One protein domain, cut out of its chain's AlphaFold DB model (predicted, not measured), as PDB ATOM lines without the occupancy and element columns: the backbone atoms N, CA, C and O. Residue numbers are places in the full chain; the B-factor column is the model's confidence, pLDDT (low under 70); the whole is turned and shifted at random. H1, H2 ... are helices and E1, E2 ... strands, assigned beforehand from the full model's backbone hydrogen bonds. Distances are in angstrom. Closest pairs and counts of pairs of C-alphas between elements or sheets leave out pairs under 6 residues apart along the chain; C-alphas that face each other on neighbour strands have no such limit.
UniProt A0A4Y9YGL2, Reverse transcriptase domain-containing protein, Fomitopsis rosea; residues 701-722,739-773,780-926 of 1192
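AT A GLANCE: This is residues 701 to 722, 739 to 773 and 780 to 926 of the 1192 residues of the protein "Reverse transcriptase domain-containing protein" of Fomitopsis rosea (UniProt A0A4Y9YGL2). A strongly twisted sheet of six strands curls round the helix H2, which lies near the middle, while the long helix H6 crosses the other face of the sheet. H5 packs side by side with H2, H3 is over the sheet's edge strand E5, and H1 lies out beyond H3. The printed part has 204 residues, with six named helices and six named strands in the order H1 E1 E2 E3 H2 E4 H3 H4 H5 E5 H6 E6; the sheet runs E5 E4 E1 E2 E3 E6 and is mixed, with parallel and antiparallel neighbours. The class is mixed, helices and strands, and the whole is compact, with a radius of gyration of the C-alphas of 16.7 A. It spans 56 by 37 by 33 A, only just elongated.

IN THESE COORDINATES: The printed part begins with H1, residues 701 to 712, 15.9 A long, with C-alpha 701 at (-5.198, 12.048, 33.298). E1, residues 760 to 766, is the longest strand by residues, 19.7 A from first to last C-alpha. E2 is residues 787 to 790 and E3 is residues 799 to 803. H2, residues 812 to 826, is 22.1 A long, and its C-alpha 812 is at (-26.443, 34.888, 43.217). E4 is residues 833 to 837, H3 residues 841 to 848 and H4 residues 850 to 855. H5, residues 864 to 876, is 18.5 A long, and E5 is residues 881 to 885. H6, residues 889 to 908, is the longest helix, 29.1 A. E6, residues 912 to 914, ends at C-alpha 914, (-31.608, 22.914, 54.315).

HOW THE PARTS SIT: In the sheet, E5 and E4 are parallel at 21 degrees, with N 835 and O 882 2.9 A apart, within hydrogen-bond range. E4 and E1 are parallel at 26 degrees, with N 762 and O 834 at 2.8 A. E1 and E2 are antiparallel at 149 degrees, with N 763 and O 790 at 2.8 A. E2 and E3 form a hairpin, antiparallel at 150 degrees, with N 801 and O 787 at 2.9 A. E3 and E6 are parallel at 46 degrees, with N 912 and O 800 at 2.8 A. Residues 716 to 717 pair antiparallel with residues 882 to 883 of E5. The helices make three layers with the sheet, helices on both its faces: H2 and H3 on one, H6 on the other. The closest C-alphas of H2 and E2 are those of Ala 815 and Gly 787, 3.9 A apart. H6 runs across the strands at a height of 8.9 A over the sheet, at 70 degrees to E3 on the local plane; its closest C-alpha to E2 is that of Ala 898, 5.7 A from Tyr 790. H3 is over E5 at a height of 9.0 A, slantwise at 52 degrees on the local plane. H2 and H5 touch at a shallow tilt of 28 degrees, the same way, closest at the C-alphas of Leu 821 and Leu 870, 5.2 A. H5 only grazes the sheet. H2, with residues 813 to 817 alone, only just touches H3, with 3 pairs of C-alphas within 8 A; the closest are those of Ser 813 and Tyr 841, 6.9 A. E4, H3 H4 H5 and E5 form a strand-helix-strand unit, two parallel neighbour strands with helices between. H3 and H4 meet only through their link, and H4 is near H5. H1 is not on the sheet; it is close to but not clearly touching H3, the C-alphas of Glu 707 and Gln 848 being 7.6 A apart. In H3 and H4 every O i to N i+4 pair is within hydrogen-bond range; in H1 6 of 8 are, in H2 9 of 11, in H5 8 of 9 and in H6 15 of 16.

THE WHOLE: The C-alphas farthest apart are those of Lys 743 and Arg 773, 57.4 A. Residues 723 to 738 are not printed, and C-alphas 722 and 739 are 17.7 A apart across that cut; residues 774 to 779 are not printed either, with 17.0 A between C-alphas 773 and 780. Of the links that are printed whole, none is long. Residues 739 to 759 and 915 to 926 hold no named element. The mean pLDDT of the printed part is 82.2; residues 749 to 756, 768 to 773, 780 to 785 and 804 to 813 include the 30 under 70.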
ATOM      1  N   LYS A 701      -4.483  11.727  34.545       87.00
ATOM      2  CA  LYS A 701      -5.198  12.048  33.298       87.00
ATOM      3  C   LYS A 701      -6.572  12.703  33.521       87.00
ATOM      4  O   LYS A 701      -6.983  13.567  32.761       87.00
ATOM      5  N   ARG A 702      -7.315  12.298  34.560       84.44
ATOM      6  CA  ARG A 702      -8.614  12.916  34.892       84.44
ATOM      7  C   ARG A 702      -8.459  14.283  35.558       84.44
ATOM      8  O   ARG A 702      -9.343  15.117  35.409       84.44
ATOM      9  N   LYS A 703      -7.365  14.512  36.289       86.81
ATOM     10  CA  LYS A 703      -7.036  15.834  36.841       86.81
ATOM     11  C   LYS A 703      -6.688  16.816  35.727       86.81
ATOM     12  O   LYS A 703      -7.269  17.889  35.696       86.81
ATOM     13  N   GLU A 704      -5.858  16.390  34.782       86.50
ATOM     14  CA  GLU A 704      -5.538  17.148  33.567       86.50
ATOM     15  C   GLU A 704      -6.802  17.457  32.746       86.50
ATOM     16  O   GLU A 704      -7.033  18.597  32.358       86.50
ATOM     17  N   HIS A 705      -7.706  16.482  32.582       88.19
ATOM     18  CA  HIS A 705      -9.002  16.733  31.942       88.19
ATOM     19  C   HIS A 705      -9.829  17.801  32.678       88.19
ATOM     20  O   HIS A 705     -10.358  18.709  32.045       88.19
ATOM     21  N   ASN A 706      -9.924  17.727  34.010       90.62
ATOM     22  CA  ASN A 706     -10.609  18.755  34.797       90.62
ATOM     23  C   ASN A 706      -9.970  20.145  34.637       90.62
ATOM     24  O   ASN A 706     -10.690  21.136  34.725       90.62
ATOM     25  N   GLU A 707      -8.652  20.231  34.449       85.38
ATOM     26  CA  GLU A 707      -7.952  21.493  34.189       85.38
ATOM     27  C   GLU A 707      -8.334  22.061  32.812       85.38
ATOM     28  O   GLU A 707      -8.712  23.231  32.736       85.38
ATOM     29  N   GLY A 708      -8.380  21.220  31.770       83.69
ATOM     30  CA  GLY A 708      -8.812  21.610  30.419       83.69
ATOM     31  C   GLY A 708     -10.270  22.086  30.326       83.69
ATOM     32  O   GLY A 708     -10.578  22.997  29.559       83.69
ATOM     33  N   VAL A 709     -11.173  21.576  31.179       85.56
ATOM     34  CA  VAL A 709     -12.591  22.007  31.226       85.56
ATOM     35  C   VAL A 709     -12.748  23.514  31.501       85.56
ATOM     36  O   VAL A 709     -13.763  24.106  31.129       85.56
ATOM     37  N   PHE A 710     -11.769  24.169  32.132       80.25
ATOM     38  CA  PHE A 710     -11.830  25.616  32.376       80.25
ATOM     39  C   PHE A 710     -11.491  26.471  31.150       80.25
ATOM     40  O   PHE A 710     -11.842  27.652  31.143       80.25
ATOM     41  N   GLU A 711     -10.842  25.892  30.140       77.25
ATOM     42  CA  GLU A 711     -10.454  26.560  28.894       77.25
ATOM     43  C   GLU A 711     -11.429  26.219  27.760       77.25
ATOM     44  O   GLU A 711     -11.912  27.114  27.068       77.25
ATOM     45  N   GLU A 712     -11.788  24.941  27.632       78.56
ATOM     46  CA  GLU A 712     -12.581  24.409  26.513       78.56
ATOM     47  C   GLU A 712     -14.071  24.215  26.858       78.56
ATOM     48  O   GLU A 712     -14.903  23.977  25.981       78.56
ATOM     49  N   GLY A 713     -14.436  24.342  28.139       76.44
ATOM     50  CA  GLY A 713     -15.753  23.956  28.642       76.44
ATOM     51  C   GLY A 713     -15.909  22.436  28.777       76.44
ATOM     52  O   GLY A 713     -14.994  21.661  28.519       76.44
ATOM     53  N   GLY A 714     -17.080  21.983  29.235       85.62
ATOM     54  CA  GLY A 714     -17.389  20.556  29.378       85.62
ATOM     55  C   GLY A 714     -17.680  20.115  30.811       85.62
ATOM     56  O   GLY A 714     -18.161  20.895  31.637       85.62
ATOM     57  N   THR A 715     -17.449  18.829  31.083       90.75
ATOM     58  CA  THR A 715     -17.866  18.160  32.323       90.75
ATOM     59  C   THR A 715     -16.677  17.870  33.224       90.75
ATOM     60  O   THR A 715     -15.849  17.022  32.914       90.75
ATOM     61  N   ALA A 716     -16.632  18.519  34.385       92.50
ATOM     62  CA  ALA A 716     -15.623  18.261  35.403       92.50
ATOM     63  C   ALA A 716     -16.112  17.213  36.411       92.50
ATOM     64  O   ALA A 716     -17.263  17.236  36.846       92.50
ATOM     65  N   THR A 717     -15.229  16.314  36.838       93.62
ATOM     66  CA  THR A 717     -15.540  15.300  37.861       93.62
ATOM     67  C   THR A 717     -15.015  15.739  39.225       93.62
ATOM     68  O   THR A 717     -13.859  16.135  39.342       93.62
ATOM     69  N   PHE A 718     -15.827  15.649  40.278       93.56
ATOM     70  CA  PHE A 718     -15.399  15.952  41.648       93.56
ATOM     71  C   PHE A 718     -14.299  14.995  42.127       93.56
ATOM     72  O   PHE A 718     -14.459  13.784  41.997       93.56
ATOM     73  N   ASP A 719     -13.210  15.520  42.710       90.38
ATOM     74  CA  ASP A 719     -12.189  14.706  43.390       90.38
ATOM     75  C   ASP A 719     -12.544  14.566  44.881       90.38
ATOM     76  O   ASP A 719     -12.357  15.506  45.661       90.38
ATOM     77  N   PRO A 720     -13.031  13.397  45.332       88.06
ATOM     78  CA  PRO A 720     -13.424  13.219  46.719       88.06
ATOM     79  C   PRO A 720     -12.235  12.857  47.627       88.06
ATOM     80  O   PRO A 720     -12.451  12.423  48.765       88.06
ATOM     81  N   SER A 721     -10.987  12.944  47.147       85.19
ATOM     82  CA  SER A 721      -9.814  12.548  47.924       85.19
ATOM     83  C   SER A 721      -9.509  13.514  49.072       85.19
ATOM     84  O   SER A 721      -9.409  14.723  48.897       85.19
ATOM     85  N   LEU A 722      -9.290  12.937  50.256       85.56
ATOM     86  CA  LEU A 722      -8.782  13.605  51.466       85.56
ATOM     87  C   LEU A 722      -7.406  13.063  51.892       85.56
ATOM     88  O   LEU A 722      -6.949  13.285  53.013       85.56
ATOM     89  N   GLU A 739     -13.964  18.129  67.984       75.44
ATOM     90  CA  GLU A 739     -15.036  17.197  67.602       75.44
ATOM     91  C   GLU A 739     -14.814  16.533  66.229       75.44
ATOM     92  O   GLU A 739     -15.425  15.511  65.917       75.44
ATOM     93  N   THR A 740     -13.920  17.084  65.403       76.06
ATOM     94  CA  THR A 740     -13.632  16.589  64.047       76.06
ATOM     95  C   THR A 740     -12.470  15.595  63.995       76.06
ATOM     96  O   THR A 740     -12.254  14.940  62.975       76.06
ATOM     97  N   ILE A 741     -11.712  15.433  65.087       77.81
ATOM     98  CA  ILE A 741     -10.540  14.551  65.122       77.81
ATOM     99  C   ILE A 741     -10.992  13.098  65.300       77.81
ATOM    100  O   ILE A 741     -11.225  12.613  66.406       77.81
ATOM    101  N   THR A 742     -11.075  12.360  64.193       74.69
ATOM    102  CA  THR A 742     -11.487  10.950  64.198       74.69
ATOM    103  C   THR A 742     -10.297   9.985  64.239       74.69
ATOM    104  O   THR A 742      -9.244  10.207  63.627       74.69
ATOM    105  N   LYS A 743     -10.458   8.860  64.956       74.75
ATOM    106  CA  LYS A 743      -9.480   7.751  64.960       74.75
ATOM    107  C   LYS A 743      -9.604   6.854  63.725       74.75
ATOM    108  O   LYS A 743      -8.607   6.274  63.301       74.75
ATOM    109  N   ALA A 744     -10.805   6.751  63.159       79.56
ATOM    110  CA  ALA A 744     -11.072   5.979  61.951       79.56
ATOM    111  C   ALA A 744     -10.659   6.766  60.691       79.56
ATOM    112  O   ALA A 744     -10.847   7.983  60.652       79.56
ATOM    113  N   PRO A 745     -10.097   6.108  59.663       80.62
ATOM    114  CA  PRO A 745      -9.821   6.762  58.387       80.62
ATOM    115  C   PRO A 745     -11.121   7.070  57.630       80.62
ATOM    116  O   PRO A 745     -12.090   6.317  57.717       80.62
ATOM    117  N   ALA A 746     -11.123   8.134  56.822       82.50
ATOM    118  CA  ALA A 746     -12.235   8.424  55.915       82.50
ATOM    119  C   ALA A 746     -12.352   7.380  54.798       82.50
ATOM    120  O   ALA A 746     -11.672   7.450  53.767       82.50
ATOM    121  N   ILE A 747     -13.225   6.399  55.014       80.06
ATOM    122  CA  ILE A 747     -13.535   5.329  54.071       80.06
ATOM    123  C   ILE A 747     -15.020   5.414  53.714       80.06
ATOM    124  O   ILE A 747     -15.874   5.547  54.586       80.06
ATOM    125  N   ARG A 748     -15.315   5.344  52.414       80.69
ATOM    126  CA  ARG A 748     -16.677   5.208  51.884       80.69
ATOM    127  C   ARG A 748     -17.128   3.752  51.992       80.69
ATOM    128  O   ARG A 748     -16.338   2.852  51.711       80.69
ATOM    129  N   GLN A 749     -18.381   3.514  52.366       68.69
ATOM    130  CA  GLN A 749     -18.949   2.162  52.377       68.69
ATOM    131  C   GLN A 749     -19.187   1.696  50.932       68.69
ATOM    132  O   GLN A 749     -19.843   2.392  50.167       68.69
ATOM    133  N   ARG A 750     -18.651   0.540  50.515       64.00
ATOM    134  CA  ARG A 750     -18.917   0.008  49.164       64.00
ATOM    135  C   ARG A 750     -20.361  -0.491  49.063       64.00
ATOM    136  O   ARG A 750     -20.739  -1.377  49.822       64.00
ATOM    137  N   GLN A 751     -21.103  -0.017  48.065       53.88
ATOM    138  CA  GLN A 751     -22.304  -0.680  47.553       53.88
ATOM    139  C   GLN A 751     -22.275  -0.684  46.020       53.88
ATOM    140  O   GLN A 751     -22.050   0.357  45.414       53.88
ATOM    141  N   GLY A 752     -22.484  -1.870  45.432       56.84
ATOM    142  CA  GLY A 752     -22.893  -2.075  44.034       56.84
ATOM    143  C   GLY A 752     -21.878  -1.780  42.919       56.84
ATOM    144  O   GLY A 752     -20.937  -1.007  43.071       56.84
ATOM    145  N   ARG A 753     -22.076  -2.415  41.752       60.00
ATOM    146  CA  ARG A 753     -21.494  -1.940  40.483       60.00
ATOM    147  C   ARG A 753     -22.198  -0.629  40.132       60.00
ATOM    148  O   ARG A 753     -23.419  -0.617  40.087       60.00
ATOM    149  N   THR A 754     -21.456   0.440  39.859       62.38
ATOM    150  CA  THR A 754     -22.042   1.691  39.354       62.38
ATOM    151  C   THR A 754     -22.731   1.425  38.014       62.38
ATOM    152  O   THR A 754     -22.065   0.998  37.068       62.38
ATOM    153  N   VAL A 755     -24.038   1.677  37.917       69.62
ATOM    154  CA  VAL A 755     -24.809   1.506  36.677       69.62
ATOM    155  C   VAL A 755     -25.032   2.884  36.034       69.62
ATOM    156  O   VAL A 755     -25.734   3.712  36.607       69.62
ATOM    157  N   PRO A 756     -24.467   3.175  34.845       66.88
ATOM    158  CA  PRO A 756     -24.632   4.480  34.193       66.88
ATOM    159  C   PRO A 756     -26.089   4.864  33.892       66.88
ATOM    160  O   PRO A 756     -26.407   6.047  33.860       66.88
ATOM    161  N   ALA A 757     -26.975   3.880  33.701       70.25
ATOM    162  CA  ALA A 757     -28.406   4.100  33.479       70.25
ATOM    163  C   ALA A 757     -29.135   4.698  34.700       70.25
ATOM    164  O   ALA A 757     -30.216   5.255  34.550       70.25
ATOM    165  N   GLU A 758     -28.539   4.622  35.893       77.56
ATOM    166  CA  GLU A 758     -29.066   5.212  37.131       77.56
ATOM    167  C   GLU A 758     -28.538   6.640  37.367       77.56
ATOM    168  O   GLU A 758     -28.736   7.210  38.440       77.56
ATOM    169  N   ALA A 759     -27.835   7.230  36.389       86.56
ATOM    170  CA  ALA A 759     -27.314   8.584  36.503       86.56
ATOM    171  C   ALA A 759     -28.452   9.610  36.599       86.56
ATOM    172  O   ALA A 759     -29.289   9.734  35.708       86.56
ATOM    173  N   ILE A 760     -28.442  10.390  37.675       92.50
ATOM    174  CA  ILE A 760     -29.437  11.423  37.940       92.50
ATOM    175  C   ILE A 760     -28.835  12.779  37.590       92.50
ATOM    176  O   ILE A 760     -27.841  13.204  38.182       92.50
ATOM    177  N   THR A 761     -29.456  13.470  36.638       93.44
ATOM    178  CA  THR A 761     -29.102  14.845  36.276       93.44
ATOM    179  C   THR A 761     -30.010  15.813  37.020       93.44
ATOM    180  O   THR A 761     -31.224  15.633  37.041       93.44
ATOM    181  N   VAL A 762     -29.416  16.822  37.657       94.88
ATOM    182  CA  VAL A 762     -30.138  17.846  38.417       94.88
ATOM    183  C   VAL A 762     -29.681  19.219  37.959       94.88
ATOM    184  O   VAL A 762     -28.492  19.539  38.000       94.88
ATOM    185  N   TYR A 763     -30.642  20.042  37.564       94.00
ATOM    186  CA  TYR A 763     -30.428  21.430  37.202       94.00
ATOM    187  C   TYR A 763     -30.565  22.302  38.448       94.00
ATOM    188  O   TYR A 763     -31.618  22.330  39.090       94.00
ATOM    189  N   VAL A 764     -29.489  22.999  38.805       92.06
ATOM    190  CA  VAL A 764     -29.443  23.893  39.966       92.06
ATOM    191  C   VAL A 764     -29.466  25.334  39.484       92.06
ATOM    192  O   VAL A 764     -28.582  25.778  38.750       92.06
ATOM    193  N   ILE A 765     -30.511  26.064  39.869       88.00
ATOM    194  CA  ILE A 765     -30.744  27.422  39.376       88.00
ATOM    195  C   ILE A 765     -30.998  28.400  40.514       88.00
ATOM    196  O   ILE A 765     -31.442  28.035  41.610       88.00
ATOM    197  N   ASN A 766     -30.783  29.674  40.212       84.62
ATOM    198  CA  ASN A 766     -31.184  30.757  41.093       84.62
ATOM    199  C   ASN A 766     -32.678  31.031  40.917       84.62
ATOM    200  O   ASN A 766     -33.137  31.355  39.820       84.62
ATOM    201  N   ALA A 767     -33.457  30.914  41.997       77.50
ATOM    202  CA  ALA A 767     -34.894  31.128  41.913       77.50
ATOM    203  C   ALA A 767     -35.193  32.602  41.559       77.50
ATOM    204  O   ALA A 767     -34.717  33.507  42.256       77.50
ATOM    205  N   PRO A 768     -35.996  32.888  40.515       69.81
ATOM    206  CA  PRO A 768     -36.303  34.262  40.129       69.81
ATOM    207  C   PRO A 768     -37.003  35.029  41.264       69.81
ATOM    208  O   PRO A 768     -37.912  34.498  41.915       69.81
ATOM    209  N   LYS A 769     -36.640  36.302  41.489       65.12
ATOM    210  CA  LYS A 769     -37.471  37.221  42.291       65.12
ATOM    211  C   LYS A 769     -38.818  37.421  41.582       65.12
ATOM    212  O   LYS A 769     -38.855  37.589  40.361       65.12
ATOM    213  N   GLN A 770     -39.924  37.450  42.336       56.12
ATOM    214  CA  GLN A 770     -41.208  37.872  41.767       56.12
ATOM    215  C   GLN A 770     -41.066  39.298  41.207       56.12
ATOM    216  O   GLN A 770     -40.498  40.158  41.889       56.12
ATOM    217  N   PRO A 771     -41.582  39.590  40.000       46.78
ATOM    218  CA  PRO A 771     -41.704  40.969  39.565       46.78
ATOM    219  C   PRO A 771     -42.633  41.690  40.547       46.78
ATOM    220  O   PRO A 771     -43.760  41.248  40.779       46.78
ATOM    221  N   ALA A 772     -42.169  42.796  41.134       42.06
ATOM    222  CA  ALA A 772     -43.054  43.686  41.874       42.06
ATOM    223  C   ALA A 772     -44.231  44.049  40.953       42.06
ATOM    224  O   ALA A 772     -44.005  44.431  39.799       42.06
ATOM    225  N   ARG A 773     -45.472  43.867  41.427       37.59
ATOM    226  CA  ARG A 773     -46.686  44.135  40.640       37.59
ATOM    227  C   ARG A 773     -46.588  45.541  40.021       37.59
ATOM    228  O   ARG A 773     -46.693  46.530  40.733       37.59
ATOM    229  N   LYS A 780     -31.445  42.405  34.570       37.16
ATOM    230  CA  LYS A 780     -30.812  41.256  35.254       37.16
ATOM    231  C   LYS A 780     -31.708  40.817  36.418       37.16
ATOM    232  O   LYS A 780     -32.144  41.669  37.192       37.16
ATOM    233  N   ALA A 781     -32.019  39.526  36.516       41.22
ATOM    234  CA  ALA A 781     -32.835  38.976  37.597       41.22
ATOM    235  C   ALA A 781     -32.019  38.966  38.900       41.22
ATOM    236  O   ALA A 781     -31.101  38.174  39.038       41.22
ATOM    237  N   GLN A 782     -32.321  39.859  39.844       46.91
ATOM    238  CA  GLN A 782     -31.711  39.811  41.178       46.91
ATOM    239  C   GLN A 782     -32.219  38.570  41.930       46.91
ATOM    240  O   GLN A 782     -33.429  38.367  41.997       46.91
ATOM    241  N   SER A 783     -31.316  37.773  42.505       53.34
ATOM    242  CA  SER A 783     -31.616  36.636  43.393       53.34
ATOM    243  C   SER A 783     -31.835  37.110  44.839       53.34
ATOM    244  O   SER A 783     -31.231  38.093  45.266       53.34
ATOM    245  N   ASP A 784     -32.719  36.454  45.594       58.19
ATOM    246  CA  ASP A 784     -32.899  36.644  47.044       58.19
ATOM    247  C   ASP A 784     -32.240  35.529  47.880       58.19
ATOM    248  O   ASP A 784     -32.599  35.321  49.036       58.19
ATOM    249  N   GLY A 785     -31.292  34.791  47.289       64.81
ATOM    250  CA  GLY A 785     -30.543  33.727  47.966       64.81
ATOM    251  C   GLY A 785     -31.265  32.376  48.043       64.81
ATOM    252  O   GLY A 785     -30.743  31.453  48.668       64.81
ATOM    253  N   ARG A 786     -32.435  32.229  47.401       81.94
ATOM    254  CA  ARG A 786     -33.176  30.959  47.294       81.94
ATOM    255  C   ARG A 786     -32.752  30.170  46.056       81.94
ATOM    256  O   ARG A 786     -32.762  30.697  44.944       81.94
ATOM    257  N   GLY A 787     -32.397  28.907  46.259       87.81
ATOM    258  CA  GLY A 787     -32.052  27.974  45.187       87.81
ATOM    259  C   GLY A 787     -33.255  27.150  44.750       87.81
ATOM    260  O   GLY A 787     -34.192  26.960  45.524       87.81
ATOM    261  N   PHE A 788     -33.225  26.632  43.528       91.19
ATOM    262  CA  PHE A 788     -34.177  25.624  43.069       91.19
ATOM    263  C   PHE A 788     -33.421  24.449  42.450       91.19
ATOM    264  O   PHE A 788     -32.522  24.659  41.634       91.19
ATOM    265  N   ALA A 789     -33.766  23.230  42.863       93.31
ATOM    266  CA  ALA A 789     -33.233  21.999  42.284       93.31
ATOM    267  C   ALA A 789     -34.316  21.347  41.423       93.31
ATOM    268  O   ALA A 789     -35.413  21.082  41.917       93.31
ATOM    269  N   TYR A 790     -34.002  21.101  40.154       94.31
ATOM    270  CA  TYR A 790     -34.919  20.551  39.162       94.31
ATOM    271  C   TYR A 790     -34.366  19.243  38.590       94.31
ATOM    272  O   TYR A 790     -33.272  19.224  38.031       94.31
ATOM    273  N   TYR A 791     -35.115  18.154  38.743       93.12
ATOM    274  CA  TYR A 791     -34.750  16.809  38.294       93.12
ATOM    275  C   TYR A 791     -35.360  16.498  36.928       93.12
ATOM    276  O   TYR A 791     -34.660  16.134  35.988       93.12
ATOM    277  N   ALA A 792     -36.677  16.653  36.822       90.50
ATOM    278  CA  ALA A 792     -37.448  16.478  35.601       90.50
ATOM    279  C   ALA A 792     -38.805  17.166  35.764       90.50
ATOM    280  O   ALA A 792     -39.200  17.546  36.867       90.50
ATOM    281  N   LYS A 793     -39.557  17.313  34.676       86.75
ATOM    282  CA  LYS A 793     -40.901  17.895  34.721       86.75
ATOM    283  C   LYS A 793     -41.809  17.089  35.662       86.75
ATOM    284  O   LYS A 793     -42.004  15.898  35.440       86.75
ATOM    285  N   ASN A 794     -42.408  17.763  36.646       82.31
ATOM    286  CA  ASN A 794     -43.294  17.173  37.661       82.31
ATOM    287  C   ASN A 794     -42.627  16.123  38.582       82.31
ATOM    288  O   ASN A 794     -43.333  15.294  39.159       82.31
ATOM    289  N   ASP A 795     -41.297  16.126  38.733       88.56
ATOM    290  CA  ASP A 795     -40.625  15.244  39.696       88.56
ATOM    291  C   ASP A 795     -40.920  15.715  41.138       88.56
ATOM    292  O   ASP A 795     -40.741  16.897  41.442       88.56
ATOM    293  N   PRO A 796     -41.343  14.827  42.058       86.81
ATOM    294  CA  PRO A 796     -41.676  15.204  43.435       86.81
ATOM    295  C   PRO A 796     -40.481  15.739  44.241       86.81
ATOM    296  O   PRO A 796     -40.670  16.319  45.312       86.81
ATOM    297  N   ARG A 797     -39.249  15.542  43.760       89.62
ATOM    298  CA  ARG A 797     -38.024  16.083  44.364       89.62
ATOM    299  C   ARG A 797     -37.723  17.508  43.906       89.62
ATOM    300  O   ARG A 797     -36.823  18.124  44.471       89.62
ATOM    301  N   ASN A 798     -38.443  18.049  42.923       91.50
ATOM    302  CA  ASN A 798     -38.297  19.449  42.544       91.50
ATOM    303  C   ASN A 798     -38.692  20.336  43.723       91.50
ATOM    304  O   ASN A 798     -39.804  20.236  44.245       91.50
ATOM    305  N   ASN A 799     -37.778  21.191  44.179       91.75
ATOM    306  CA  ASN A 799     -38.033  21.961  45.390       91.75
ATOM    307  C   ASN A 799     -37.331  23.316  45.409       91.75
ATOM    308  O   ASN A 799     -36.193  23.470  44.954       91.75
ATOM    309  N   LEU A 800     -38.025  24.288  45.999       90.06
ATOM    310  CA  LEU A 800     -37.482  25.591  46.341       90.06
ATOM    311  C   LEU A 800     -36.805  25.481  47.703       90.06
ATOM    312  O   LEU A 800     -37.446  25.125  48.684       90.06
ATOM    313  N   VAL A 801     -35.520  25.810  47.775       89.19
ATOM    314  CA  VAL A 801     -34.708  25.587  48.971       89.19
ATOM    315  C   VAL A 801     -34.072  26.867  49.484       89.19
ATOM    316  O   VAL A 801     -33.724  27.776  48.723       89.19
ATOM    317  N   GLN A 802     -33.899  26.927  50.801       86.00
ATOM    318  CA  GLN A 802     -33.274  28.057  51.470       86.00
ATOM    319  C   GLN A 802     -32.366  27.590  52.610       86.00
ATOM    320  O   GLN A 802     -32.695  26.697  53.385       86.00
ATOM    321  N   SER A 803     -31.202  28.226  52.720       76.19
ATOM    322  CA  SER A 803     -30.295  28.051  53.852       76.19
ATOM    323  C   SER A 803     -30.675  28.990  55.000       76.19
ATOM    324  O   SER A 803     -30.966  30.162  54.760       76.19
ATOM    325  N   GLU A 804     -30.570  28.535  56.251       65.12
ATOM    326  CA  GLU A 804     -30.770  29.369  57.450       65.12
ATOM    327  C   GLU A 804     -29.846  30.604  57.507       65.12
ATOM    328  O   GLU A 804     -30.176  31.610  58.133       65.12
ATOM    329  N   GLN A 805     -28.698  30.572  56.816       58.28
ATOM    330  CA  GLN A 805     -27.720  31.670  56.789       58.28
ATOM    331  C   GLN A 805     -27.946  32.693  55.657       58.28
ATOM    332  O   GLN A 805     -27.248  33.707  55.604       58.28
ATOM    333  N   SER A 806     -28.936  32.476  54.781       52.41
ATOM    334  CA  SER A 806     -29.213  33.301  53.584       52.41
ATOM    335  C   SER A 806     -29.629  34.756  53.868       52.41
ATOM    336  O   SER A 806     -29.670  35.576  52.957       52.41
ATOM    337  N   GLY A 807     -29.894  35.122  55.126       44.28
ATOM    338  CA  GLY A 807     -30.383  36.453  55.505       44.28
ATOM    339  C   GLY A 807     -29.348  37.585  55.549       44.28
ATOM    340  O   GLY A 807     -29.686  38.653  56.057       44.28
ATOM    341  N   ARG A 808     -28.090  37.384  55.111       47.22
ATOM    342  CA  ARG A 808     -27.002  38.362  55.348       47.22
ATOM    343  C   ARG A 808     -26.370  39.021  54.114       47.22
ATOM    344  O   ARG A 808     -25.787  40.082  54.302       47.22
ATOM    345  N   VAL A 809     -26.491  38.491  52.889       46.34
ATOM    346  CA  VAL A 809     -25.986  39.148  51.656       46.34
ATOM    347  C   VAL A 809     -26.763  38.666  50.416       46.34
ATOM    348  O   VAL A 809     -26.966  37.467  50.249       46.34
ATOM    349  N   GLU A 810     -27.159  39.586  49.525       48.72
ATOM    350  CA  GLU A 810     -27.728  39.290  48.196       48.72
ATOM    351  C   GLU A 810     -26.623  38.878  47.196       48.72
ATOM    352  O   GLU A 810     -26.165  39.697  46.399       48.72
ATOM    353  N   GLU A 811     -26.170  37.622  47.216       56.25
ATOM    354  CA  GLU A 811     -25.280  37.092  46.171       56.25
ATOM    355  C   GLU A 811     -25.906  35.884  45.457       56.25
ATOM    356  O   GLU A 811     -26.306  34.902  46.082       56.25
ATOM    357  N   GLU A 812     -25.951  35.946  44.120       56.91
ATOM    358  CA  GLU A 812     -26.443  34.888  43.217       56.91
ATOM    359  C   GLU A 812     -25.739  33.532  43.439       56.91
ATOM    360  O   GLU A 812     -26.296  32.485  43.138       56.91
ATOM    361  N   SER A 813     -24.547  33.527  44.040       66.50
ATOM    362  CA  SER A 813     -23.744  32.339  44.352       66.50
ATOM    363  C   SER A 813     -24.292  31.471  45.503       66.50
ATOM    364  O   SER A 813     -23.957  30.287  45.593       66.50
ATOM    365  N   TRP A 814     -25.127  32.021  46.400       74.00
ATOM    366  CA  TRP A 814     -25.703  31.286  47.545       74.00
ATOM    367  C   TRP A 814     -26.761  30.269  47.128       74.00
ATOM    368  O   TRP A 814     -26.852  29.174  47.690       74.00
ATOM    369  N   ALA A 815     -27.585  30.659  46.164       80.00
ATOM    370  CA  ALA A 815     -28.756  29.909  45.752       80.00
ATOM    371  C   ALA A 815     -28.356  28.625  45.009       80.00
ATOM    372  O   ALA A 815     -28.811  27.545  45.387       80.00
ATOM    373  N   GLU A 816     -27.420  28.717  44.060       85.88
ATOM    374  CA  GLU A 816     -26.870  27.559  43.341       85.88
ATOM    375  C   GLU A 816     -26.231  26.530  44.297       85.88
ATOM    376  O   GLU A 816     -26.526  25.338  44.219       85.88
ATOM    377  N   ALA A 817     -25.430  26.977  45.276       88.25
ATOM    378  CA  ALA A 817     -24.817  26.093  46.274       88.25
ATOM    379  C   ALA A 817     -25.837  25.436  47.216       88.25
ATOM    380  O   ALA A 817     -25.683  24.268  47.576       88.25
ATOM    381  N   THR A 818     -26.893  26.160  47.596       89.38
ATOM    382  CA  THR A 818     -27.977  25.617  48.431       89.38
ATOM    383  C   THR A 818     -28.776  24.554  47.668       89.38
ATOM    384  O   THR A 818     -29.062  23.490  48.217       89.38
ATOM    385  N   ALA A 819     -29.085  24.805  46.392       91.56
ATOM    386  CA  ALA A 819     -29.746  23.840  45.513       91.56
ATOM    387  C   ALA A 819     -28.882  22.593  45.279       91.56
ATOM    388  O   ALA A 819     -29.388  21.477  45.368       91.56
ATOM    389  N   ALA A 820     -27.574  22.760  45.069       92.94
ATOM    390  CA  ALA A 820     -26.641  21.644  44.930       92.94
ATOM    391  C   ALA A 820     -26.512  20.806  46.213       92.94
ATOM    392  O   ALA A 820     -26.456  19.579  46.139       92.94
ATOM    393  N   LEU A 821     -26.519  21.441  47.392       92.62
ATOM    394  CA  LEU A 821     -26.552  20.735  48.676       92.62
ATOM    395  C   LEU A 821     -27.821  19.891  48.816       92.62
ATOM    396  O   LEU A 821     -27.733  18.715  49.165       92.62
ATOM    397  N   TYR A 822     -28.981  20.452  48.475       93.56
ATOM    398  CA  TYR A 822     -30.236  19.705  48.476       93.56
ATOM    399  C   TYR A 822     -30.245  18.555  47.460       93.56
ATOM    400  O   TYR A 822     -30.692  17.454  47.791       93.56
ATOM    401  N   ALA A 823     -29.708  18.781  46.257       94.12
ATOM    402  CA  ALA A 823     -29.589  17.756  45.226       94.12
ATOM    403  C   ALA A 823     -28.743  16.573  45.718       94.12
ATOM    404  O   ALA A 823     -29.137  15.415  45.593       94.12
ATOM    405  N   ALA A 824     -27.612  16.862  46.364       93.44
ATOM    406  CA  ALA A 824     -26.753  15.845  46.952       93.44
ATOM    407  C   ALA A 824     -27.404  15.110  48.143       93.44
ATOM    408  O   ALA A 824     -27.108  13.932  48.337       93.44
ATOM    409  N   GLN A 825     -28.284  15.765  48.917       92.25
ATOM    410  CA  GLN A 825     -29.042  15.150  50.024       92.25
ATOM    411  C   GLN A 825     -30.203  14.272  49.539       92.25
ATOM    412  O   GLN A 825     -30.556  13.301  50.204       92.25
ATOM    413  N   SER A 826     -30.805  14.618  48.399       90.88
ATOM    414  CA  SER A 826     -32.021  13.971  47.879       90.88
ATOM    415  C   SER A 826     -31.742  12.881  46.841       90.88
ATOM    416  O   SER A 826     -32.660  12.175  46.423       90.88
ATOM    417  N   THR A 827     -30.485  12.733  46.421       90.81
ATOM    418  CA  THR A 827     -30.044  11.694  45.487       90.81
ATOM    419  C   THR A 827     -29.323  10.569  46.244       90.81
ATOM    420  O   THR A 827     -28.383  10.876  46.987       90.81
ATOM    421  N   PRO A 828     -29.671   9.282  46.017       88.94
ATOM    422  CA  PRO A 828     -28.977   8.135  46.612       88.94
ATOM    423  C   PRO A 828     -27.451   8.224  46.483       88.94
ATOM    424  O   PRO A 828     -26.932   8.766  45.503       88.94
ATOM    425  N   LEU A 829     -26.717   7.738  47.488       87.56
ATOM    426  CA  LEU A 829     -25.255   7.881  47.558       87.56
ATOM    427  C   LEU A 829     -24.518   7.060  46.487       87.56
ATOM    428  O   LEU A 829     -23.400   7.412  46.118       87.56
ATOM    429  N   ASP A 830     -25.129   5.986  46.004       85.81
ATOM    430  CA  ASP A 830     -24.629   5.004  45.038       85.81
ATOM    431  C   ASP A 830     -25.039   5.282  43.579       85.81
ATOM    432  O   ASP A 830     -24.497   4.662  42.665       85.81
ATOM    433  N   ALA A 831     -25.912   6.266  43.339       88.44
ATOM    434  CA  ALA A 831     -26.279   6.717  41.997       88.44
ATOM    435  C   ALA A 831     -25.320   7.813  41.477       88.44
ATOM    436  O   ALA A 831     -24.997   8.748  42.225       88.44
ATOM    437  N   PRO A 832     -24.860   7.777  40.209       91.81
ATOM    438  CA  PRO A 832     -24.114   8.895  39.626       91.81
ATOM    439  C   PRO A 832     -24.948  10.184  39.647       91.81
ATOM    440  O   PRO A 832     -26.133  10.162  39.326       91.81
ATOM    441  N   LEU A 833     -24.339  11.310  40.026       94.50
ATOM    442  CA  LEU A 833     -25.021  12.606  40.131       94.50
ATOM    443  C   LEU A 833     -24.377  13.625  39.189       94.50
ATOM    444  O   LEU A 833     -23.205  13.959  39.341       94.50
ATOM    445  N   ASN A 834     -25.152  14.163  38.252       94.81
ATOM    446  CA  ASN A 834     -24.707  15.212  37.341       94.81
ATOM    447  C   ASN A 834     -25.369  16.534  37.735       94.81
ATOM    448  O   ASN A 834     -26.577  16.694  37.575       94.81
ATOM    449  N   ILE A 835     -24.587  17.478  38.253       95.00
ATOM    450  CA  ILE A 835     -25.072  18.806  38.630       95.00
ATOM    451  C   ILE A 835     -24.830  19.760  37.463       95.00
ATOM    452  O   ILE A 835     -23.684  20.014  37.075       95.00
ATOM    453  N   VAL A 836     -25.918  20.296  36.912       93.38
ATOM    454  CA  VAL A 836     -25.892  21.244  35.796       93.38
ATOM    455  C   VAL A 836     -26.297  22.621  36.308       93.38
ATOM    456  O   VAL A 836     -27.444  22.839  36.699       93.38
ATOM    457  N   GLY A 837     -25.339  23.544  36.342       88.88
ATOM    458  CA  GLY A 837     -25.545  24.915  36.816       88.88
ATOM    459  C   GLY A 837     -25.810  25.909  35.685       88.88
ATOM    460  O   GLY A 837     -25.434  25.688  34.530       88.88
ATOM    461  N   GLU A 838     -26.415  27.051  36.031       83.19
ATOM    462  CA  GLU A 838     -26.502  28.225  35.143       83.19
ATOM    463  C   GLU A 838     -25.155  28.948  35.011       83.19
ATOM    464  O   GLU A 838     -24.897  29.617  34.010       83.19
ATOM    465  N   THR A 839     -24.303  28.832  36.033       84.44
ATOM    466  CA  THR A 839     -22.984  29.465  36.086       84.44
ATOM    467  C   THR A 839     -21.881  28.416  36.233       84.44
ATOM    468  O   THR A 839     -22.140  27.225  36.395       84.44
ATOM    469  N   ASN A 840     -20.619  28.840  36.154       85.44
ATOM    470  CA  ASN A 840     -19.466  27.983  36.447       85.44
ATOM    471  C   ASN A 840     -18.991  28.106  37.908       85.44
ATOM    472  O   ASN A 840     -17.880  27.677  38.230       85.44
ATOM    473  N   TYR A 841     -19.798  28.703  38.796       86.88
ATOM    474  CA  TYR A 841     -19.422  28.980  40.183       86.88
ATOM    475  C   TYR A 841     -19.065  27.704  40.954       86.88
ATOM    476  O   TYR A 841     -17.966  27.616  41.506       86.88
ATOM    477  N   LEU A 842     -19.946  26.697  40.952       88.94
ATOM    478  CA  LEU A 842     -19.705  25.443  41.673       88.94
ATOM    479  C   LEU A 842     -18.511  24.673  41.108       88.94
ATOM    480  O   LEU A 842     -17.679  24.202  41.881       88.94
ATOM    481  N   THR A 843     -18.366  24.625  39.783       89.81
ATOM    482  CA  THR A 843     -17.194  24.028  39.126       89.81
ATOM    483  C   THR A 843     -15.907  24.722  39.579       89.81
ATOM    484  O   THR A 843     -14.932  24.075  39.954       89.81
ATOM    485  N   LYS A 844     -15.900  26.057  39.642       88.81
ATOM    486  CA  LYS A 844     -14.736  26.825  40.092       88.81
ATOM    487  C   LYS A 844     -14.402  26.588  41.569       88.81
ATOM    488  O   LYS A 844     -13.232  26.425  41.908       88.81
ATOM    489  N   GLU A 845     -15.394  26.572  42.457       89.81
ATOM    490  CA  GLU A 845     -15.149  26.436  43.900       89.81
ATOM    491  C   GLU A 845     -14.874  24.987  44.339       89.81
ATOM    492  O   GLU A 845     -13.956  24.761  45.127       89.81
ATOM    493  N   LEU A 846     -15.609  24.001  43.813       91.50
ATOM    494  CA  LEU A 846     -15.522  22.594  44.233       91.50
ATOM    495  C   LEU A 846     -14.543  21.747  43.414       91.50
ATOM    496  O   LEU A 846     -14.186  20.663  43.868       91.50
ATOM    497  N   ILE A 847     -14.094  22.224  42.246       90.56
ATOM    498  CA  ILE A 847     -13.095  21.526  41.418       90.56
ATOM    499  C   ILE A 847     -11.775  22.297  41.413       90.56
ATOM    500  O   ILE A 847     -10.774  21.798  41.918       90.56
ATOM    501  N   GLN A 848     -11.763  23.538  40.911       88.44
ATOM    502  CA  GLN A 848     -10.511  24.293  40.738       88.44
ATOM    503  C   GLN A 848      -9.876  24.701  42.073       88.44
ATOM    504  O   GLN A 848      -8.654  24.710  42.225       88.44
ATOM    505  N   LYS A 849     -10.702  25.121  43.039       90.31
ATOM    506  CA  LYS A 849     -10.226  25.793  44.257       90.31
ATOM    507  C   LYS A 849     -10.325  24.963  45.527       90.31
ATOM    508  O   LYS A 849      -9.725  25.377  46.517       90.31
ATOM    509  N   ILE A 850     -11.020  23.825  45.522       90.69
ATOM    510  CA  ILE A 850     -11.378  23.093  46.747       90.69
ATOM    511  C   ILE A 850     -10.179  22.839  47.665       90.69
ATOM    512  O   ILE A 850     -10.199  23.257  48.818       90.69
ATOM    513  N   HIS A 851      -9.086  22.274  47.145       88.38
ATOM    514  CA  HIS A 851      -7.896  21.978  47.948       88.38
ATOM    515  C   HIS A 851      -7.255  23.247  48.525       88.38
ATOM    516  O   HIS A 851      -6.880  23.290  49.693       88.38
ATOM    517  N   LYS A 852      -7.192  24.325  47.733       89.69
ATOM    518  CA  LYS A 852      -6.668  25.623  48.179       89.69
ATOM    519  C   LYS A 852      -7.550  26.251  49.259       89.69
ATOM    520  O   LYS A 852      -7.019  26.878  50.179       89.69
ATOM    521  N   SER A 853      -8.867  26.109  49.143       90.19
ATOM    522  CA  SER A 853      -9.839  26.568  50.137       90.19
ATOM    523  C   SER A 853      -9.701  25.770  51.432       90.19
ATOM    524  O   SER A 853      -9.539  26.360  52.494       90.19
ATOM    525  N   GLU A 854      -9.629  24.444  51.355       90.81
ATOM    526  CA  GLU A 854      -9.468  23.546  52.507       90.81
ATOM    527  C   GLU A 854      -8.146  23.707  53.239       90.81
ATOM    528  O   GLU A 854      -8.085  23.635  54.469       90.81
ATOM    529  N   ASP A 855      -7.068  23.944  52.502       90.25
ATOM    530  CA  ASP A 855      -5.768  24.230  53.092       90.25
ATOM    531  C   ASP A 855      -5.756  25.562  53.817       90.25
ATOM    532  O   ASP A 855      -5.005  25.730  54.772       90.25
ATOM    533  N   ARG A 856      -6.612  26.496  53.406       89.94
ATOM    534  CA  ARG A 856      -6.829  27.773  54.085       89.94
ATOM    535  C   ARG A 856      -7.930  27.702  55.141       89.94
ATOM    536  O   ARG A 856      -8.277  28.750  55.671       89.94
ATOM    537  N   GLY A 857      -8.479  26.519  55.436       87.88
ATOM    538  CA  GLY A 857      -9.604  26.350  56.362       87.88
ATOM    539  C   GLY A 857     -10.854  27.121  55.940       87.88
ATOM    540  O   GLY A 857     -11.566  27.637  56.793       87.88
ATOM    541  N   TRP A 858     -11.061  27.272  54.629       86.81
ATOM    542  CA  TRP A 858     -12.139  28.033  53.988       86.81
ATOM    543  C   TRP A 858     -12.181  29.530  54.336       86.81
ATOM    544  O   TRP A 858     -13.134  30.236  54.016       86.81
ATOM    545  N   LEU A 859     -11.096  30.065  54.900       82.19
ATOM    546  CA  LEU A 859     -11.018  31.465  55.298       82.19
ATOM    547  C   LEU A 859     -11.067  32.424  54.112       82.19
ATOM    548  O   LEU A 859     -10.308  32.300  53.147       82.19
ATOM    549  N   ASN A 860     -11.898  33.461  54.253       76.88
ATOM    550  CA  ASN A 860     -12.235  34.419  53.197       76.88
ATOM    551  C   ASN A 860     -12.875  33.768  51.955       76.88
ATOM    552  O   ASN A 860     -12.862  34.379  50.885       76.88
ATOM    553  N   VAL A 861     -13.409  32.547  52.073       81.19
ATOM    554  CA  VAL A 861     -14.238  31.938  51.033       81.19
ATOM    555  C   VAL A 861     -15.690  32.336  51.307       81.19
ATOM    556  O   VAL A 861     -16.207  32.043  52.390       81.19
ATOM    557  N   PRO A 862     -16.361  33.028  50.370       73.81
ATOM    558  CA  PRO A 862     -17.792  33.269  50.480       73.81
ATOM    559  C   PRO A 862     -18.531  31.943  50.676       73.81
ATOM    560  O   PRO A 862     -18.195  30.939  50.054       73.81
ATOM    561  N   ASN A 863     -19.541  31.936  51.541       76.00
ATOM    562  CA  ASN A 863     -20.452  30.795  51.698       76.00
ATOM    563  C   ASN A 863     -19.740  29.541  52.233       76.00
ATOM    564  O   ASN A 863     -20.192  28.423  51.984       76.00
ATOM    565  N   GLN A 864     -18.638  29.723  52.978       83.75
ATOM    566  CA  GLN A 864     -17.794  28.633  53.475       83.75
ATOM    567  C   GLN A 864     -18.601  27.494  54.110       83.75
ATOM    568  O   GLN A 864     -18.390  26.346  53.753       83.75
ATOM    569  N   ALA A 865     -19.583  27.791  54.968       84.88
ATOM    570  CA  ALA A 865     -20.353  26.766  55.673       84.88
ATOM    571  C   ALA A 865     -21.129  25.848  54.710       84.88
ATOM    572  O   ALA A 865     -21.104  24.628  54.869       84.88
ATOM    573  N   LEU A 866     -21.746  26.426  53.670       87.25
ATOM    574  CA  LEU A 866     -22.460  25.682  52.629       87.25
ATOM    575  C   LEU A 866     -21.513  24.833  51.785       87.25
ATOM    576  O   LEU A 866     -21.784  23.657  51.559       87.25
ATOM    577  N   LEU A 867     -20.401  25.416  51.327       90.12
ATOM    578  CA  LEU A 867     -19.429  24.702  50.499       90.12
ATOM    579  C   LEU A 867     -18.739  23.576  51.281       90.12
ATOM    580  O   LEU A 867     -18.559  22.491  50.736       90.12
ATOM    581  N   CYS A 868     -18.426  23.792  52.566       90.44
ATOM    582  CA  CYS A 868     -17.924  22.753  53.465       90.44
ATOM    583  C   CYS A 868     -18.929  21.606  53.609       90.44
ATOM    584  O   CYS A 868     -18.544  20.446  53.463       90.44
ATOM    585  N   ALA A 869     -20.206  21.914  53.861       91.19
ATOM    586  CA  ALA A 869     -21.254  20.907  54.003       91.19
ATOM    587  C   ALA A 869     -21.470  20.117  52.702       91.19
ATOM    588  O   ALA A 869     -21.533  18.888  52.730       91.19
ATOM    589  N   LEU A 870     -21.504  20.804  51.555       93.00
ATOM    590  CA  LEU A 870     -21.627  20.178  50.241       93.00
ATOM    591  C   LEU A 870     -20.423  19.278  49.944       93.00
ATOM    592  O   LEU A 870     -20.611  18.102  49.653       93.00
ATOM    593  N   ALA A 871     -19.189  19.763  50.102       93.69
ATOM    594  CA  ALA A 871     -17.988  18.947  49.911       93.69
ATOM    595  C   ALA A 871     -17.952  17.730  50.855       93.69
ATOM    596  O   ALA A 871     -17.582  16.631  50.438       93.69
ATOM    597  N   ASN A 872     -18.364  17.896  52.118       93.06
ATOM    598  CA  ASN A 872     -18.466  16.805  53.090       93.06
ATOM    599  C   ASN A 872     -19.474  15.733  52.643       93.06
ATOM    600  O   ASN A 872     -19.178  14.543  52.734       93.06
ATOM    601  N   LEU A 873     -20.633  16.140  52.120       92.25
ATOM    602  CA  LEU A 873     -21.657  15.226  51.619       92.25
ATOM    603  C   LEU A 873     -21.227  14.523  50.326       92.25
ATOM    604  O   LEU A 873     -21.357  13.307  50.215       92.25
ATOM    605  N   LEU A 874     -20.640  15.254  49.375       92.81
ATOM    606  CA  LEU A 874     -20.132  14.677  48.126       92.81
ATOM    607  C   LEU A 874     -19.063  13.606  48.374       92.81
ATOM    608  O   LEU A 874     -19.001  12.614  47.655       92.81
ATOM    609  N   ARG A 875     -18.254  13.751  49.429       91.06
ATOM    610  CA  ARG A 875     -17.248  12.748  49.815       91.06
ATOM    611  C   ARG A 875     -17.821  11.457  50.385       91.06
ATOM    612  O   ARG A 875     -17.114  10.445  50.351       91.06
ATOM    613  N   GLN A 876     -19.050  11.499  50.894       89.81
ATOM    614  CA  GLN A 876     -19.775  10.331  51.397       89.81
ATOM    615  C   GLN A 876     -20.386   9.499  50.262       89.81
ATOM    616  O   GLN A 876     -20.670   8.324  50.474       89.81
ATOM    617  N   ARG A 877     -20.558  10.079  49.064       89.00
ATOM    618  CA  ARG A 877     -21.121   9.393  47.892       89.00
ATOM    619  C   ARG A 877     -20.192   8.285  47.391       89.00
ATOM    620  O   ARG A 877     -18.971   8.438  47.383       89.00
ATOM    621  N   CYS A 878     -20.784   7.186  46.941       86.19
ATOM    622  CA  CYS A 878     -20.113   5.994  46.422       86.19
ATOM    623  C   CYS A 878     -20.136   5.914  44.889       86.19
ATOM    624  O   CYS A 878     -19.494   5.035  44.320       86.19
ATOM    625  N   ALA A 879     -20.792   6.871  44.228       87.00
ATOM    626  CA  ALA A 879     -20.763   7.059  42.782       87.00
ATOM    627  C   ALA A 879     -20.218   8.445  42.374       87.00
ATOM    628  O   ALA A 879     -20.216   9.379  43.188       87.00
ATOM    629  N   PRO A 880     -19.744   8.600  41.120       89.88
ATOM    630  CA  PRO A 880     -19.186   9.858  40.634       89.88
ATOM    631  C   PRO A 880     -20.188  11.010  40.715       89.88
ATOM    632  O   PRO A 880     -21.375  10.844  40.432       89.88
ATOM    633  N   THR A 881     -19.689  12.195  41.068       94.06
ATOM    634  CA  THR A 881     -20.432  13.451  40.920       94.06
ATOM    635  C   THR A 881     -19.731  14.329  39.899       94.06
ATOM    636  O   THR A 881     -18.518  14.538  40.001       94.06
ATOM    637  N   THR A 882     -20.478  14.837  38.924       94.69
ATOM    638  CA  THR A 882     -19.955  15.722  37.881       94.69
ATOM    639  C   THR A 882     -20.605  17.099  37.934       94.69
ATOM    640  O   THR A 882     -21.739  17.249  38.387       94.69
ATOM    641  N   PHE A 883     -19.860  18.107  37.488       94.25
ATOM    642  CA  PHE A 883     -20.277  19.500  37.416       94.25
ATOM    643  C   PHE A 883     -20.050  20.030  36.010       94.25
ATOM    644  O   PHE A 883     -18.976  19.841  35.433       94.25
ATOM    645  N   ARG A 884     -21.042  20.737  35.475       91.75
ATOM    646  CA  ARG A 884     -20.929  21.436  34.194       91.75
ATOM    647  C   ARG A 884     -21.905  22.596  34.113       91.75
ATOM    648  O   ARG A 884     -22.928  22.615  34.795       91.75
ATOM    649  N   THR A 885     -21.589  23.549  33.250       90.00
ATOM    650  CA  THR A 885     -22.520  24.619  32.893       90.00
ATOM    651  C   THR A 885     -23.374  24.158  31.715       90.00
ATOM    652  O   THR A 885     -22.863  23.514  30.795       90.00
ATOM    653  N   ALA A 886     -24.673  24.459  31.751       85.50
ATOM    654  CA  ALA A 886     -25.585  24.128  30.659       85.50
ATOM    655  C   ALA A 886     -25.108  24.748  29.335       85.50
ATOM    656  O   ALA A 886     -24.900  25.961  29.250       85.50
ATOM    657  N   SER A 887     -24.967  23.931  28.296       84.69
ATOM    658  CA  SER A 887     -24.418  24.348  26.996       84.69
ATOM    659  C   SER A 887     -25.227  23.836  25.806       84.69
ATOM    660  O   SER A 887     -25.284  24.511  24.779       84.69
ATOM    661  N   THR A 888     -25.904  22.693  25.937       86.19
ATOM    662  CA  THR A 888     -26.709  22.127  24.848       86.19
ATOM    663  C   THR A 888     -28.085  22.788  24.762       86.19
ATOM    664  O   THR A 888     -28.597  23.359  25.726       86.19
ATOM    665  N   ARG A 889     -28.724  22.708  23.589       85.00
ATOM    666  CA  ARG A 889     -30.066  23.273  23.378       85.00
ATOM    667  C   ARG A 889     -31.119  22.640  24.298       85.00
ATOM    668  O   ARG A 889     -32.008  23.352  24.755       85.00
ATOM    669  N   GLU A 890     -31.007  21.342  24.567       85.06
ATOM    670  CA  GLU A 890     -31.900  20.597  25.466       85.06
ATOM    671  C   GLU A 890     -31.743  21.069  26.917       85.06
ATOM    672  O   GLU A 890     -32.724  21.421  27.562       85.06
ATOM    673  N   GLU A 891     -30.510  21.237  27.395       85.88
ATOM    674  CA  GLU A 891     -30.252  21.767  28.742       85.88
ATOM    675  C   GLU A 891     -30.763  23.194  28.918       85.88
ATOM    676  O   GLU A 891     -31.259  23.559  29.982       85.88
ATOM    677  N   GLN A 892     -30.667  24.020  27.873       84.50
ATOM    678  CA  GLN A 892     -31.246  25.362  27.902       84.50
ATOM    679  C   GLN A 892     -32.779  25.311  28.000       84.50
ATOM    680  O   GLN A 892     -33.374  26.162  28.663       84.50
ATOM    681  N   GLN A 893     -33.431  24.316  27.391       86.12
ATOM    682  CA  GLN A 893     -34.873  24.101  27.545       86.12
ATOM    683  C   GLN A 893     -35.231  23.631  28.959       86.12
ATOM    684  O   GLN A 893     -36.174  24.169  29.545       86.12
ATOM    685  N   ASP A 894     -34.453  22.718  29.540       87.19
ATOM    686  CA  ASP A 894     -34.643  22.261  30.920       87.19
ATOM    687  C   ASP A 894     -34.421  23.389  31.934       87.19
ATOM    688  O   ASP A 894     -35.206  23.539  32.868       87.19
ATOM    689  N   LEU A 895     -33.437  24.270  31.721       86.12
ATOM    690  CA  LEU A 895     -33.260  25.475  32.542       86.12
ATOM    691  C   LEU A 895     -34.465  26.423  32.455       86.12
ATOM    692  O   LEU A 895     -34.873  27.018  33.457       86.12
ATOM    693  N   ILE A 896     -35.064  26.577  31.270       85.81
ATOM    694  CA  ILE A 896     -36.287  27.373  31.098       85.81
ATOM    695  C   ILE A 896     -37.457  26.727  31.856       85.81
ATOM    696  O   ILE A 896     -38.208  27.439  32.533       85.81
ATOM    697  N   ALA A 897     -37.598  25.401  31.783       85.81
ATOM    698  CA  ALA A 897     -38.612  24.657  32.526       85.81
ATOM    699  C   ALA A 897     -38.408  24.789  34.045       85.81
ATOM    700  O   ALA A 897     -39.347  25.157  34.754       85.81
ATOM    701  N   ALA A 898     -37.174  24.621  34.522       87.50
ATOM    702  CA  ALA A 898     -36.789  24.798  35.916       87.50
ATOM    703  C   ALA A 898     -37.139  26.204  36.433       87.50
ATOM    704  O   ALA A 898     -37.715  26.341  37.509       87.50
ATOM    705  N   ARG A 899     -36.873  27.267  35.656       87.06
ATOM    706  CA  ARG A 899     -37.223  28.655  36.034       87.06
ATOM    707  C   ARG A 899     -38.727  28.874  36.154       87.06
ATOM    708  O   ARG A 899     -39.178  29.608  37.042       87.06
ATOM    709  N   ARG A 900     -39.505  28.273  35.252       85.38
ATOM    710  CA  ARG A 900     -40.967  28.343  35.299       85.38
ATOM    711  C   ARG A 900     -41.485  27.664  36.564       85.38
ATOM    712  O   ARG A 900     -42.225  28.289  37.318       85.38
ATOM    713  N   GLU A 901     -41.035  26.443  36.831       87.75
ATOM    714  CA  GLU A 901     -41.460  25.678  38.003       87.75
ATOM    715  C   GLU A 901     -40.999  26.326  39.316       87.75
ATOM    716  O   GLU A 901     -41.788  26.435  40.249       87.75
ATOM    717  N   ALA A 902     -39.789  26.891  39.362       86.44
ATOM    718  CA  ALA A 902     -39.310  27.676  40.501       86.44
ATOM    719  C   ALA A 902     -40.210  28.889  40.799       86.44
ATOM    720  O   ALA A 902     -40.458  29.221  41.962       86.44
ATOM    721  N   THR A 903     -40.720  29.550  39.755       84.44
ATOM    722  CA  THR A 903     -41.645  30.686  39.895       84.44
ATOM    723  C   THR A 903     -43.002  30.238  40.439       84.44
ATOM    724  O   THR A 903     -43.576  30.924  41.286       84.44
ATOM    725  N   GLU A 904     -43.502  29.085  39.985       83.81
ATOM    726  CA  GLU A 904     -44.750  28.486  40.469       83.81
ATOM    727  C   GLU A 904     -44.618  27.989  41.920       83.81
ATOM    728  O   GLU A 904     -45.456  28.319  42.760       83.81
ATOM    729  N   ALA A 905     -43.539  27.273  42.251       84.00
ATOM    730  CA  ALA A 905     -43.250  26.779  43.600       84.00
ATOM    731  C   ALA A 905     -43.172  27.924  44.616       84.00
ATOM    732  O   ALA A 905     -43.757  27.853  45.693       84.00
ATOM    733  N   ARG A 906     -42.551  29.044  44.231       81.31
ATOM    734  CA  ARG A 906     -42.463  30.259  45.053       81.31
ATOM    735  C   ARG A 906     -43.819  30.887  45.394       81.31
ATOM    736  O   ARG A 906     -43.896  31.649  46.352       81.31
ATOM    737  N   GLN A 907     -44.862  30.631  44.604       79.88
ATOM    738  CA  GLN A 907     -46.225  31.103  44.879       79.88
ATOM    739  C   GLN A 907     -47.032  30.119  45.730       79.88
ATOM    740  O   GLN A 907     -47.977  30.539  46.392       79.88
ATOM    741  N   ARG A 908     -46.694  28.825  45.683       78.75
ATOM    742  CA  ARG A 908     -47.487  27.746  46.290       78.75
ATOM    743  C   ARG A 908     -46.974  27.302  47.658       78.75
ATOM    744  O   ARG A 908     -47.783  26.867  48.469       78.75
ATOM    745  N   SER A 909     -45.667  27.374  47.907       73.00
ATOM    746  CA  SER A 909     -45.047  26.793  49.102       73.00
ATOM    747  C   SER A 909     -43.887  27.628  49.634       73.00
ATOM    748  O   SER A 909     -43.128  28.232  48.869       73.00
ATOM    749  N   ASP A 910     -43.703  27.596  50.953       79.75
ATOM    750  CA  ASP A 910     -42.501  28.129  51.585       79.75
ATOM    751  C   ASP A 910     -41.260  27.313  51.192       79.75
ATOM    752  O   ASP A 910     -41.355  26.101  50.967       79.75
ATOM    753  N   PRO A 911     -40.084  27.958  51.073       83.00
ATOM    754  CA  PRO A 911     -38.861  27.261  50.715       83.00
ATOM    755  C   PRO A 911     -38.479  26.258  51.805       83.00
ATOM    756  O   PRO A 911     -38.475  26.577  52.995       83.00
ATOM    757  N   LYS A 912     -38.087  25.055  51.392       85.88
ATOM    758  CA  LYS A 912     -37.611  24.015  52.296       85.88
ATOM    759  C   LYS A 912     -36.288  24.448  52.952       85.88
ATOM    760  O   LYS A 912     -35.333  24.753  52.224       85.88
ATOM    761  N   PRO A 913     -36.190  24.458  54.295       85.38
ATOM    762  CA  PRO A 913     -34.933  24.732  54.978       85.38
ATOM    763  C   PRO A 913     -33.948  23.574  54.767       85.38
ATOM    764  O   PRO A 913     -34.328  22.404  54.851       85.38
ATOM    765  N   ILE A 914     -32.684  23.899  54.489       85.38
ATOM    766  CA  ILE A 914     -31.608  22.914  54.315       85.38
ATOM    767  C   ILE A 914     -30.676  22.919  55.523       85.38
ATOM    768  O   ILE A 914     -30.032  23.927  55.824       85.38
ATOM    769  N   GLU A 915     -30.562  21.760  56.170       82.12
ATOM    770  CA  GLU A 915     -29.624  21.529  57.266       82.12
ATOM    771  C   GLU A 915     -28.201  21.275  56.741       82.12
ATOM    772  O   GLU A 915     -27.992  20.518  55.791       82.12
ATOM    773  N   MET A 916     -27.199  21.851  57.410       85.25
ATOM    774  CA  MET A 916     -25.772  21.688  57.090       85.25
ATOM    775  C   MET A 916     -25.087  20.663  58.006       85.25
ATOM    776  O   MET A 916     -24.032  20.932  58.583       85.25
ATOM    777  N   LYS A 917     -25.692  19.485  58.186       81.75
ATOM    778  CA  LYS A 917     -25.093  18.414  58.998       81.75
ATOM    779  C   LYS A 917     -23.850  17.860  58.296       81.75
ATOM    780  O   LYS A 917     -23.930  17.401  57.160       81.75
ATOM    781  N   MET A 918     -22.709  17.888  58.982       86.88
ATOM    782  CA  MET A 918     -21.446  17.344  58.475       86.88
ATOM    783  C   MET A 918     -21.110  16.036  59.182       86.88
ATOM    784  O   MET A 918     -21.211  15.936  60.402       86.88
ATOM    785  N   ASN A 919     -20.654  15.043  58.422       87.81
ATOM    786  CA  ASN A 919     -20.084  13.828  58.983       87.81
ATOM    787  C   ASN A 919     -18.646  14.120  59.462       87.81
ATOM    788  O   ASN A 919     -17.806  14.473  58.621       87.81
ATOM    789  N   PRO A 920     -18.326  13.954  60.764       86.38
ATOM    790  CA  PRO A 920     -17.000  14.261  61.304       86.38
ATOM    791  C   PRO A 920     -15.863  13.496  60.618       86.38
ATOM    792  O   PRO A 920     -14.766  14.024  60.485       86.38
ATOM    793  N   ILE A 921     -16.122  12.282  60.112       87.00
ATOM    794  CA  ILE A 921     -15.111  11.449  59.441       87.00
ATOM    795  C   ILE A 921     -14.596  12.104  58.154       87.00
ATOM    796  O   ILE A 921     -13.431  11.928  57.818       87.00
ATOM    797  N   PHE A 922     -15.429  12.869  57.445       88.06
ATOM    798  CA  PHE A 922     -15.059  13.555  56.198       88.06
ATOM    799  C   PHE A 922     -14.820  15.058  56.394       88.06
ATOM    800  O   PHE A 922     -14.636  15.783  55.412       88.06
ATOM    801  N   ASN A 923     -14.856  15.548  57.637       87.94
ATOM    802  CA  ASN A 923     -14.679  16.961  57.933       87.94
ATOM    803  C   ASN A 923     -13.191  17.300  58.090       87.94
ATOM    804  O   ASN A 923     -12.529  16.863  59.029       87.94
ATOM    805  N   LEU A 924     -12.665  18.096  57.162       88.00
ATOM    806  CA  LEU A 924     -11.287  18.569  57.189       88.00
ATOM    807  C   LEU A 924     -11.232  19.968  57.828       88.00
ATOM    808  O   LEU A 924     -11.226  20.982  57.132       88.00
ATOM    809  N   SER A 925     -11.206  20.006  59.162       88.44
ATOM    810  CA  SER A 925     -11.210  21.249  59.949       88.44
ATOM    811  C   SER A 925      -9.831  21.927  60.013       88.44
ATOM    812  O   SER A 925      -8.793  21.323  59.729       88.44
ATOM    813  N   GLY A 926      -9.808  23.203  60.400       90.88
ATOM    814  CA  GLY A 926      -8.594  23.999  60.589       90.88
ATOM    815  C   GLY A 926      -7.891  24.433  59.297       90.88
ATOM    816  O   GLY A 926      -8.341  24.184  58.183       90.88
TER     817      GLY A 926